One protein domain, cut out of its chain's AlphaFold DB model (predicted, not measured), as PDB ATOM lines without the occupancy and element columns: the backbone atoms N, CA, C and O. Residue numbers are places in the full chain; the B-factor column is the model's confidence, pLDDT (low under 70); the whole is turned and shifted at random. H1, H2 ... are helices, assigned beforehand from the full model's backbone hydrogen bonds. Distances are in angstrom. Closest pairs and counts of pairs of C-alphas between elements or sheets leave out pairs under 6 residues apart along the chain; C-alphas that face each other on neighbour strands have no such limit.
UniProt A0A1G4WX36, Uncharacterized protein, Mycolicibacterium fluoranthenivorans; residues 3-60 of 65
ATOM      1  N   GLU A   3     185.329 229.681 218.512       79.00
ATOM      2  CA  GLU A   3     183.935 229.943 218.152       79.00
ATOM      3  C   GLU A   3     183.093 230.337 219.365       79.00
ATOM      4  O   GLU A   3     182.385 231.327 219.292       79.00
ATOM      5  N   ILE A   4     183.223 229.659 220.512       77.62
ATOM      6  CA  ILE A   4     182.468 230.017 221.731       77.62
ATOM      7  C   ILE A   4     182.814 231.430 222.222       77.62
ATOM      8  O   ILE A   4     181.923 232.186 222.597       77.62
ATOM      9  N   ILE A   5     184.093 231.811 222.171       77.12
ATOM     10  CA  ILE A   5     184.542 233.156 222.558       77.12
ATOM     11  C   ILE A   5     183.986 234.199 221.578       77.12
ATOM     12  O   ILE A   5     183.490 235.236 222.006       77.12
ATOM     13  N   GLN A   6     184.016 233.907 220.275       83.56
ATOM     14  CA  GLN A   6     183.472 234.792 219.241       83.56
ATOM     15  C   GLN A   6     181.948 234.923 219.313       83.56
ATOM     16  O   GLN A   6     181.422 236.006 219.081       83.56
ATOM     17  N   ILE A   7     181.238 233.849 219.659       82.94
ATOM     18  CA  ILE A   7     179.786 233.866 219.859       82.94
ATOM     19  C   ILE A   7     179.440 234.709 221.088       82.94
ATOM     20  O   ILE A   7     178.550 235.549 221.005       82.94
ATOM     21  N   ALA A   8     180.155 234.532 222.203       81.94
ATOM     22  CA  ALA A   8     179.951 235.336 223.405       81.94
ATOM     23  C   ALA A   8     180.175 236.834 223.120       81.94
ATOM     24  O   ALA A   8     179.308 237.657 223.417       81.94
ATOM     25  N   ASP A   9     181.277 237.173 222.440       81.62
ATOM     26  CA  ASP A   9     181.594 238.549 222.038       81.62
ATOM     27  C   ASP A   9     180.527 239.142 221.100       81.62
ATOM     28  O   ASP A   9     180.022 240.238 221.345       81.62
ATOM     29  N   ALA A  10     180.089 238.388 220.083       88.69
ATOM     30  CA  ALA A  10     179.043 238.818 219.152       88.69
ATOM     31  C   ALA A  10     177.673 239.018 219.821       88.69
ATOM     32  O   ALA A  10     176.893 239.873 219.399       88.69
ATOM     33  N   LEU A  11     177.372 238.243 220.865       87.62
ATOM     34  CA  LEU A  11     176.143 238.363 221.653       87.62
ATOM     35  C   LEU A  11     176.248 239.415 222.768       87.62
ATOM     36  O   LEU A  11     175.251 239.704 223.431       87.62
ATOM     37  N   GLY A  12     177.432 239.995 222.985       81.38
ATOM     38  CA  GLY A  12     177.682 240.940 224.071       81.38
ATOM     39  C   GLY A  12     177.543 240.319 225.463       81.38
ATOM     40  O   GLY A  12     177.290 241.040 226.431       81.38
ATOM     41  N   CYS A  13     177.681 238.997 225.568       78.31
ATOM     42  CA  CYS A  13     177.661 238.258 226.823       78.31
ATOM     43  C   CYS A  13     179.022 237.611 227.082       78.31
ATOM     44  O   CYS A  13     179.940 237.645 226.264       78.31
ATOM     45  N   THR A  14     179.190 237.059 228.269       75.06
ATOM     46  CA  THR A  14     180.441 236.417 228.661       75.06
ATOM     47  C   THR A  14     180.372 234.923 228.372       75.06
ATOM     48  O   THR A  14     179.285 234.355 228.276       75.06
ATOM     49  N   VAL A  15     181.521 234.251 228.241       76.50
ATOM     50  CA  VAL A  15     181.538 232.796 228.005       76.50
ATOM     51  C   VAL A  15     180.783 232.071 229.117       76.50
ATOM     52  O   VAL A  15     179.958 231.221 228.821       76.50
ATOM     53  N   ALA A  16     180.957 232.486 230.372       73.62
ATOM     54  CA  ALA A  16     180.268 231.897 231.515       73.62
ATOM     55  C   ALA A  16     178.744 232.147 231.504       73.62
ATOM     56  O   ALA A  16     177.973 231.280 231.912       73.62
ATOM     57  N   GLN A  17     178.285 233.298 231.000       73.25
ATOM     58  CA  GLN A  17     176.861 233.535 230.734       73.25
ATOM     59  C   GLN A  17     176.337 232.659 229.588       73.25
ATOM     60  O   GLN A  17     175.214 232.169 229.663       73.25
ATOM     61  N   LEU A  18     177.147 232.443 228.549       80.38
ATOM     62  CA  LEU A  18     176.809 231.610 227.394       80.38
ATOM     63  C   LEU A  18     176.786 230.106 227.735       80.38
ATOM     64  O   LEU A  18     175.970 229.373 227.186       80.38
ATOM     65  N   THR A  19     177.647 229.646 228.647       75.94
ATOM     66  CA  THR A  19     177.787 228.234 229.053       75.94
ATOM     67  C   THR A  19     177.054 227.886 230.349       75.94
ATOM     68  O   THR A  19     177.058 226.728 230.760       75.94
ATOM     69  N   GLY A  20     176.416 228.859 231.007       68.50
ATOM     70  CA  GLY A  20     175.661 228.641 232.245       68.50
ATOM     71  C   GLY A  20     176.525 228.444 233.499       68.50
ATOM     72  O   GLY A  20     176.035 227.931 234.501       68.50
ATOM     73  N   THR A  21     177.793 228.859 233.470       65.69
ATOM     74  CA  THR A  21     178.761 228.753 234.579       65.69
ATOM     75  C   THR A  21     179.129 230.121 235.170       65.69
ATOM     76  O   THR A  21     180.236 230.314 235.665       65.69
ATOM     77  N   ALA A  22     178.211 231.093 235.107       62.56
ATOM     78  CA  ALA A  22     178.451 232.492 235.467       62.56
ATOM     79  C   ALA A  22     179.125 232.658 236.845       62.56
ATOM     80  O   ALA A  22     178.512 232.503 237.900       62.56
ATOM     81  N   VAL A  23     180.403 233.048 236.826       63.38
ATOM     82  CA  VAL A  23     181.208 233.335 238.026       63.38
ATOM     83  C   VAL A  23     180.737 234.630 238.706       63.38
ATOM     84  O   VAL A  23     181.052 234.879 239.869       63.38
ATOM     85  N   ALA A  24     179.938 235.447 238.010       61.84
ATOM     86  CA  ALA A  24     179.495 236.769 238.442       61.84
ATOM     87  C   ALA A  24     178.837 236.810 239.833       61.84
ATOM     88  O   ALA A  24     179.061 237.775 240.566       61.84
ATOM     89  N   ASP A  25     178.108 235.762 240.228       62.28
ATOM     90  CA  ASP A  25     177.467 235.677 241.548       62.28
ATOM     91  C   ASP A  25     178.460 235.394 242.690       62.28
ATOM     92  O   ASP A  25     178.159 235.631 243.859       62.28
ATOM     93  N   ARG A  26     179.671 234.917 242.370       65.19
ATOM     94  CA  ARG A  26     180.730 234.590 243.341       65.19
ATOM     95  C   ARG A  26     181.780 235.695 243.482       65.19
ATOM     96  O   ARG A  26     182.542 235.687 244.448       65.19
ATOM     97  N   VAL A  27     181.834 236.656 242.555       64.69
ATOM     98  CA  VAL A  27     182.863 237.711 242.552       64.69
ATOM     99  C   VAL A  27     182.467 238.880 243.454       64.69
ATOM    100  O   VAL A  27     181.616 239.712 243.119       64.69
ATOM    101  N   GLN A  28     183.170 239.007 244.580       67.12
ATOM    102  CA  GLN A  28     183.166 240.227 245.385       67.12
ATOM    103  C   GLN A  28     184.190 241.223 244.836       67.12
ATOM    104  O   GLN A  28     185.329 240.872 244.539       67.12
ATOM    105  N   CYS A  29     183.784 242.485 244.691       67.44
ATOM    106  CA  CYS A  29     184.618 243.530 244.106       67.44
ATOM    107  C   CYS A  29     184.604 244.762 245.015       67.44
ATOM    108  O   CYS A  29     183.579 245.435 245.129       67.44
ATOM    109  N   ALA A  30     185.732 245.051 245.666       69.50
ATOM    110  CA  ALA A  30     185.927 246.277 246.431       69.50
ATOM    111  C   ALA A  30     186.536 247.338 245.509       69.50
ATOM    112  O   ALA A  30     187.707 247.251 245.141       69.50
ATOM    113  N   VAL A  31     185.737 248.327 245.102       68.06
ATOM    114  CA  VAL A  31     186.172 249.365 244.157       68.06
ATOM    115  C   VAL A  31     186.068 250.734 244.803       68.06
ATOM    116  O   VAL A  31     185.044 251.078 245.390       68.06
ATOM    117  N   ARG A  32     187.117 251.543 244.655       71.00
ATOM    118  CA  ARG A  32     187.105 252.952 245.044       71.00
ATOM    119  C   ARG A  32     186.941 253.806 243.793       71.00
ATOM    120  O   ARG A  32     187.798 253.777 242.914       71.00
ATOM    121  N   SER A  33     185.853 254.571 243.721       73.31
ATOM    122  CA  SER A  33     185.697 255.577 242.670       73.31
ATOM    123  C   SER A  33     186.691 256.713 242.898       73.31
ATOM    124  O   SER A  33     186.764 257.278 243.992       73.31
ATOM    125  N   THR A  34     187.448 257.052 241.859       75.31
ATOM    126  CA  THR A  34     188.277 258.256 241.826       75.31
ATOM    127  C   THR A  34     187.508 259.336 241.073       75.31
ATOM    128  O   THR A  34     187.083 259.121 239.935       75.31
ATOM    129  N   ASN A  35     187.322 260.497 241.707       76.44
ATOM    130  CA  ASN A  35     186.712 261.690 241.107       76.44
ATOM    131  C   ASN A  35     185.318 261.462 240.488       76.44
ATOM    132  O   ASN A  35     185.007 262.015 239.439       76.44
ATOM    133  N   GLY A  36     184.484 260.620 241.107       69.31
ATOM    134  CA  GLY A  36     183.125 260.353 240.617       69.31
ATOM    135  C   GLY A  36     183.071 259.505 239.341       69.31
ATOM    136  O   GLY A  36     182.023 259.423 238.706       69.31
ATOM    137  N   SER A  37     184.178 258.857 238.961       75.00
ATOM    138  CA  SER A  37     184.196 257.947 237.815       75.00
ATOM    139  C   SER A  37     183.220 256.790 238.032       75.00
ATOM    140  O   SER A  37     183.169 256.197 239.117       75.00
ATOM    141  N   ALA A  38     182.463 256.452 236.988       73.75
ATOM    142  CA  ALA A  38     181.500 255.362 237.027       73.75
ATOM    143  C   ALA A  38     182.225 254.001 237.034       73.75
ATOM    144  O   ALA A  38     183.049 253.701 236.166       73.75
ATOM    145  N   MET A  39     181.957 253.191 238.060       81.88
ATOM    146  CA  MET A  39     182.656 251.920 238.305       81.88
ATOM    147  C   MET A  39     181.995 250.730 237.598       81.88
ATOM    148  O   MET A  39     182.530 249.626 237.628       81.88
ATOM    149  N   ASP A  40     180.860 250.938 236.930       80.69
ATOM    150  CA  ASP A  40     180.117 249.919 236.181       80.69
ATOM    151  C   ASP A  40     180.941 249.359 235.012       80.69
ATOM    152  O   ASP A  40     181.012 248.145 234.828       80.69
ATOM    153  N   LYS A  41     181.638 250.224 234.258       80.69
ATOM    154  CA  LYS A  41     182.564 249.788 233.200       80.69
ATOM    155  C   LYS A  41     183.722 248.970 233.767       80.69
ATOM    156  O   LYS A  41     184.058 247.938 233.192       80.69
ATOM    157  N   MET A  42     184.290 249.391 234.898       82.50
ATOM    158  CA  MET A  42     185.394 248.673 235.541       82.50
ATOM    159  C   MET A  42     184.939 247.317 236.086       82.50
ATOM    160  O   MET A  42     185.583 246.309 235.815       82.50
ATOM    161  N   ARG A  43     183.788 247.270 236.766       82.19
ATOM    162  CA  ARG A  43     183.187 246.026 237.260       82.19
ATOM    163  C   ARG A  43     182.902 245.052 236.117       82.19
ATOM    164  O   ARG A  43     183.286 243.896 236.227       82.19
ATOM    165  N   ARG A  44     182.296 245.505 235.010       80.56
ATOM    166  CA  ARG A  44     182.063 244.655 233.825       80.56
ATOM    167  C   ARG A  44     183.362 244.082 233.267       80.56
ATOM    168  O   ARG A  44     183.415 242.903 232.940       80.56
ATOM    169  N   ARG A  45     184.418 244.897 233.185       82.62
ATOM    170  CA  ARG A  45     185.720 244.448 232.675       82.62
ATOM    171  C   ARG A  45     186.389 243.435 233.610       82.62
ATOM    172  O   ARG A  45     186.940 242.457 233.126       82.62
ATOM    173  N   LEU A  46     186.309 243.645 234.924       83.12
ATOM    174  CA  LEU A  46     186.843 242.711 235.922       83.12
ATOM    175  C   LEU A  46     186.109 241.369 235.911       83.12
ATOM    176  O   LEU A  46     186.760 240.332 235.960       83.12
ATOM    177  N   LEU A  47     184.777 241.386 235.800       81.88
ATOM    178  CA  LEU A  47     183.980 240.164 235.666       81.88
ATOM    179  C   LEU A  47     184.390 239.365 234.428       81.88
ATOM    180  O   LEU A  47     184.661 238.176 234.545       81.88
ATOM    181  N   HIS A  48     184.550 240.043 233.290       80.56
ATOM    182  CA  HIS A  48     185.002 239.408 232.056       80.56
ATOM    183  C   HIS A  48     186.371 238.720 232.204       80.56
ATOM    184  O   HIS A  48     186.553 237.610 231.714       80.56
ATOM    185  N   PHE A  49     187.330 239.341 232.902       83.12
ATOM    186  CA  PHE A  49     188.627 238.708 233.160       83.12
ATOM    187  C   PHE A  49     188.532 237.521 234.122       83.12
ATOM    188  O   PHE A  49     189.178 236.510 233.881       83.12
ATOM    189  N   ALA A  50     187.721 237.618 235.178       82.19
ATOM    190  CA  ALA A  50     187.528 236.520 236.124       82.19
ATOM    191  C   ALA A  50     186.864 235.297 235.467       82.19
ATOM    192  O   ALA A  50     187.204 234.160 235.773       82.19
ATOM    193  N   GLU A  51     185.927 235.519 234.545       80.12
ATOM    194  CA  GLU A  51     185.301 234.437 233.782       80.12
ATOM    195  C   GLU A  51     186.258 233.815 232.768       80.12
ATOM    196  O   GLU A  51     186.217 232.605 232.565       80.12
ATOM    197  N   LEU A  52     187.121 234.622 232.144       80.44
ATOM    198  CA  LEU A  52     188.173 234.111 231.269       80.44
ATOM    199  C   LEU A  52     189.153 233.226 232.053       80.44
ATOM    200  O   LEU A  52     189.499 232.153 231.579       80.44
ATOM    201  N   ASP A  53     189.569 233.660 233.243       79.75
ATOM    202  CA  ASP A  53     190.479 232.911 234.116       79.75
ATOM    203  C   ASP A  53     189.880 231.556 234.529       79.75
ATOM    204  O   ASP A  53     190.491 230.516 234.292       79.75
ATOM    205  N   ALA A  54     188.633 231.549 235.014       77.88
ATOM    206  CA  ALA A  54     187.918 230.316 235.352       77.88
ATOM    207  C   ALA A  54     187.745 229.384 234.141       77.88
ATOM    208  O   ALA A  54     187.913 228.174 234.256       77.88
ATOM    209  N   TYR A  55     187.448 229.945 232.965       77.00
ATOM    210  CA  TYR A  55     187.347 229.164 231.735       77.00
ATOM    211  C   TYR A  55     188.686 228.522 231.345       77.00
ATOM    212  O   TYR A  55     188.707 227.377 230.901       77.00
ATOM    213  N   LEU A  56     189.808 229.233 231.494       82.12
ATOM    214  CA  LEU A  56     191.135 228.681 231.206       82.12
ATOM    215  C   LEU A  56     191.518 227.574 232.197       82.12
ATOM    216  O   LEU A  56     192.066 226.555 231.769       82.12
ATOM    217  N   ASP A  57     191.177 227.744 233.476       79.19
ATOM    218  CA  ASP A  57     191.379 226.729 234.515       79.19
ATOM    219  C   ASP A  57     190.568 225.452 234.222       79.19
ATOM    220  O   ASP A  57     191.125 224.354 234.210       79.19
ATOM    221  N   ASP A  58     189.294 225.589 233.827       77.31
ATOM    222  CA  ASP A  58     188.443 224.469 233.386       77.31
ATOM    223  C   ASP A  58     189.013 223.733 232.154       77.31
ATOM    224  O   ASP A  58     188.770 222.540 231.961       77.31
ATOM    225  N   GLN A  59     189.780 224.425 231.305       77.81
ATOM    226  CA  GLN A  59     190.473 223.833 230.151       77.81
ATOM    227  C   GLN A  59     191.865 223.276 230.495       77.81
ATOM    228  O   GLN A  59     192.589 222.847 229.592       77.81
ATOM    229  N   ALA A  60     192.253 223.274 231.774       80.81
ATOM    230  CA  ALA A  60     193.581 222.893 232.252       80.81
ATOM    231  C   ALA A  60     194.724 223.672 231.568       80.81
ATOM    232  O   ALA A  60     195.827 223.148 231.382       80.81
TER     233      ALA A  60
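This is residues 3 to 60 of the 65 residues of an uncharacterized protein of Mycolicibacterium fluoranthenivorans (UniProt A0A1G4WX36). One long helix, H3, makes most of the length, with a small two-helix group beside the part of it toward its last residue: the short helix H2 sits between H3 and H1. A long loop, residues 20 to 39, leaves H2, runs back past the first residue of H3 and turns round near Asn 35 to enter that helix. The printed part has 58 residues, with three named helices in the order H1, H2, H3 and no named strand; the class is all helix. The whole is only just loose, close to compact, with a radius of gyration of the C-alphas of 12.8 A, and is elongated, spanning 39 by 23 by 16 A.

H1, residues 3 to 11, begins at C-alpha 3 at (183.935, 229.943, 218.152) and measures 12.0 A from first to last C-alpha. H2, residues 15 to 19, measures 6.0 A. H3, residues 40 to 58, measures 26.9 A, from C-alpha 40 at (180.117, 249.919, 236.181) to C-alpha 58 at (188.443, 224.469, 233.386).

H1 touches H2, and their closest C-alphas, those of Ala 8 and Val 15, are 5.5 A apart. H2 touches H3, which meets it with residues 51 to 55 alone; the closest C-alphas are those of Ala 16 and Glu 51, 6.1 A apart. H1 and H3 are apart. In H1, H2 and H3 every O i to N i+4 pair is within hydrogen-bond range.

The C-alphas of Asn 35 and Ala 60, the two farthest apart, are 40.4 A from each other. The printed part has no cut. The link from H1 to H2 is tight, with 3 residues, and the link from H2 to H3 is long, with 20. The mean pLDDT of the printed part is 76.4, and the model's confidence is low, under 70, at residues 20 to 31 and residue 36.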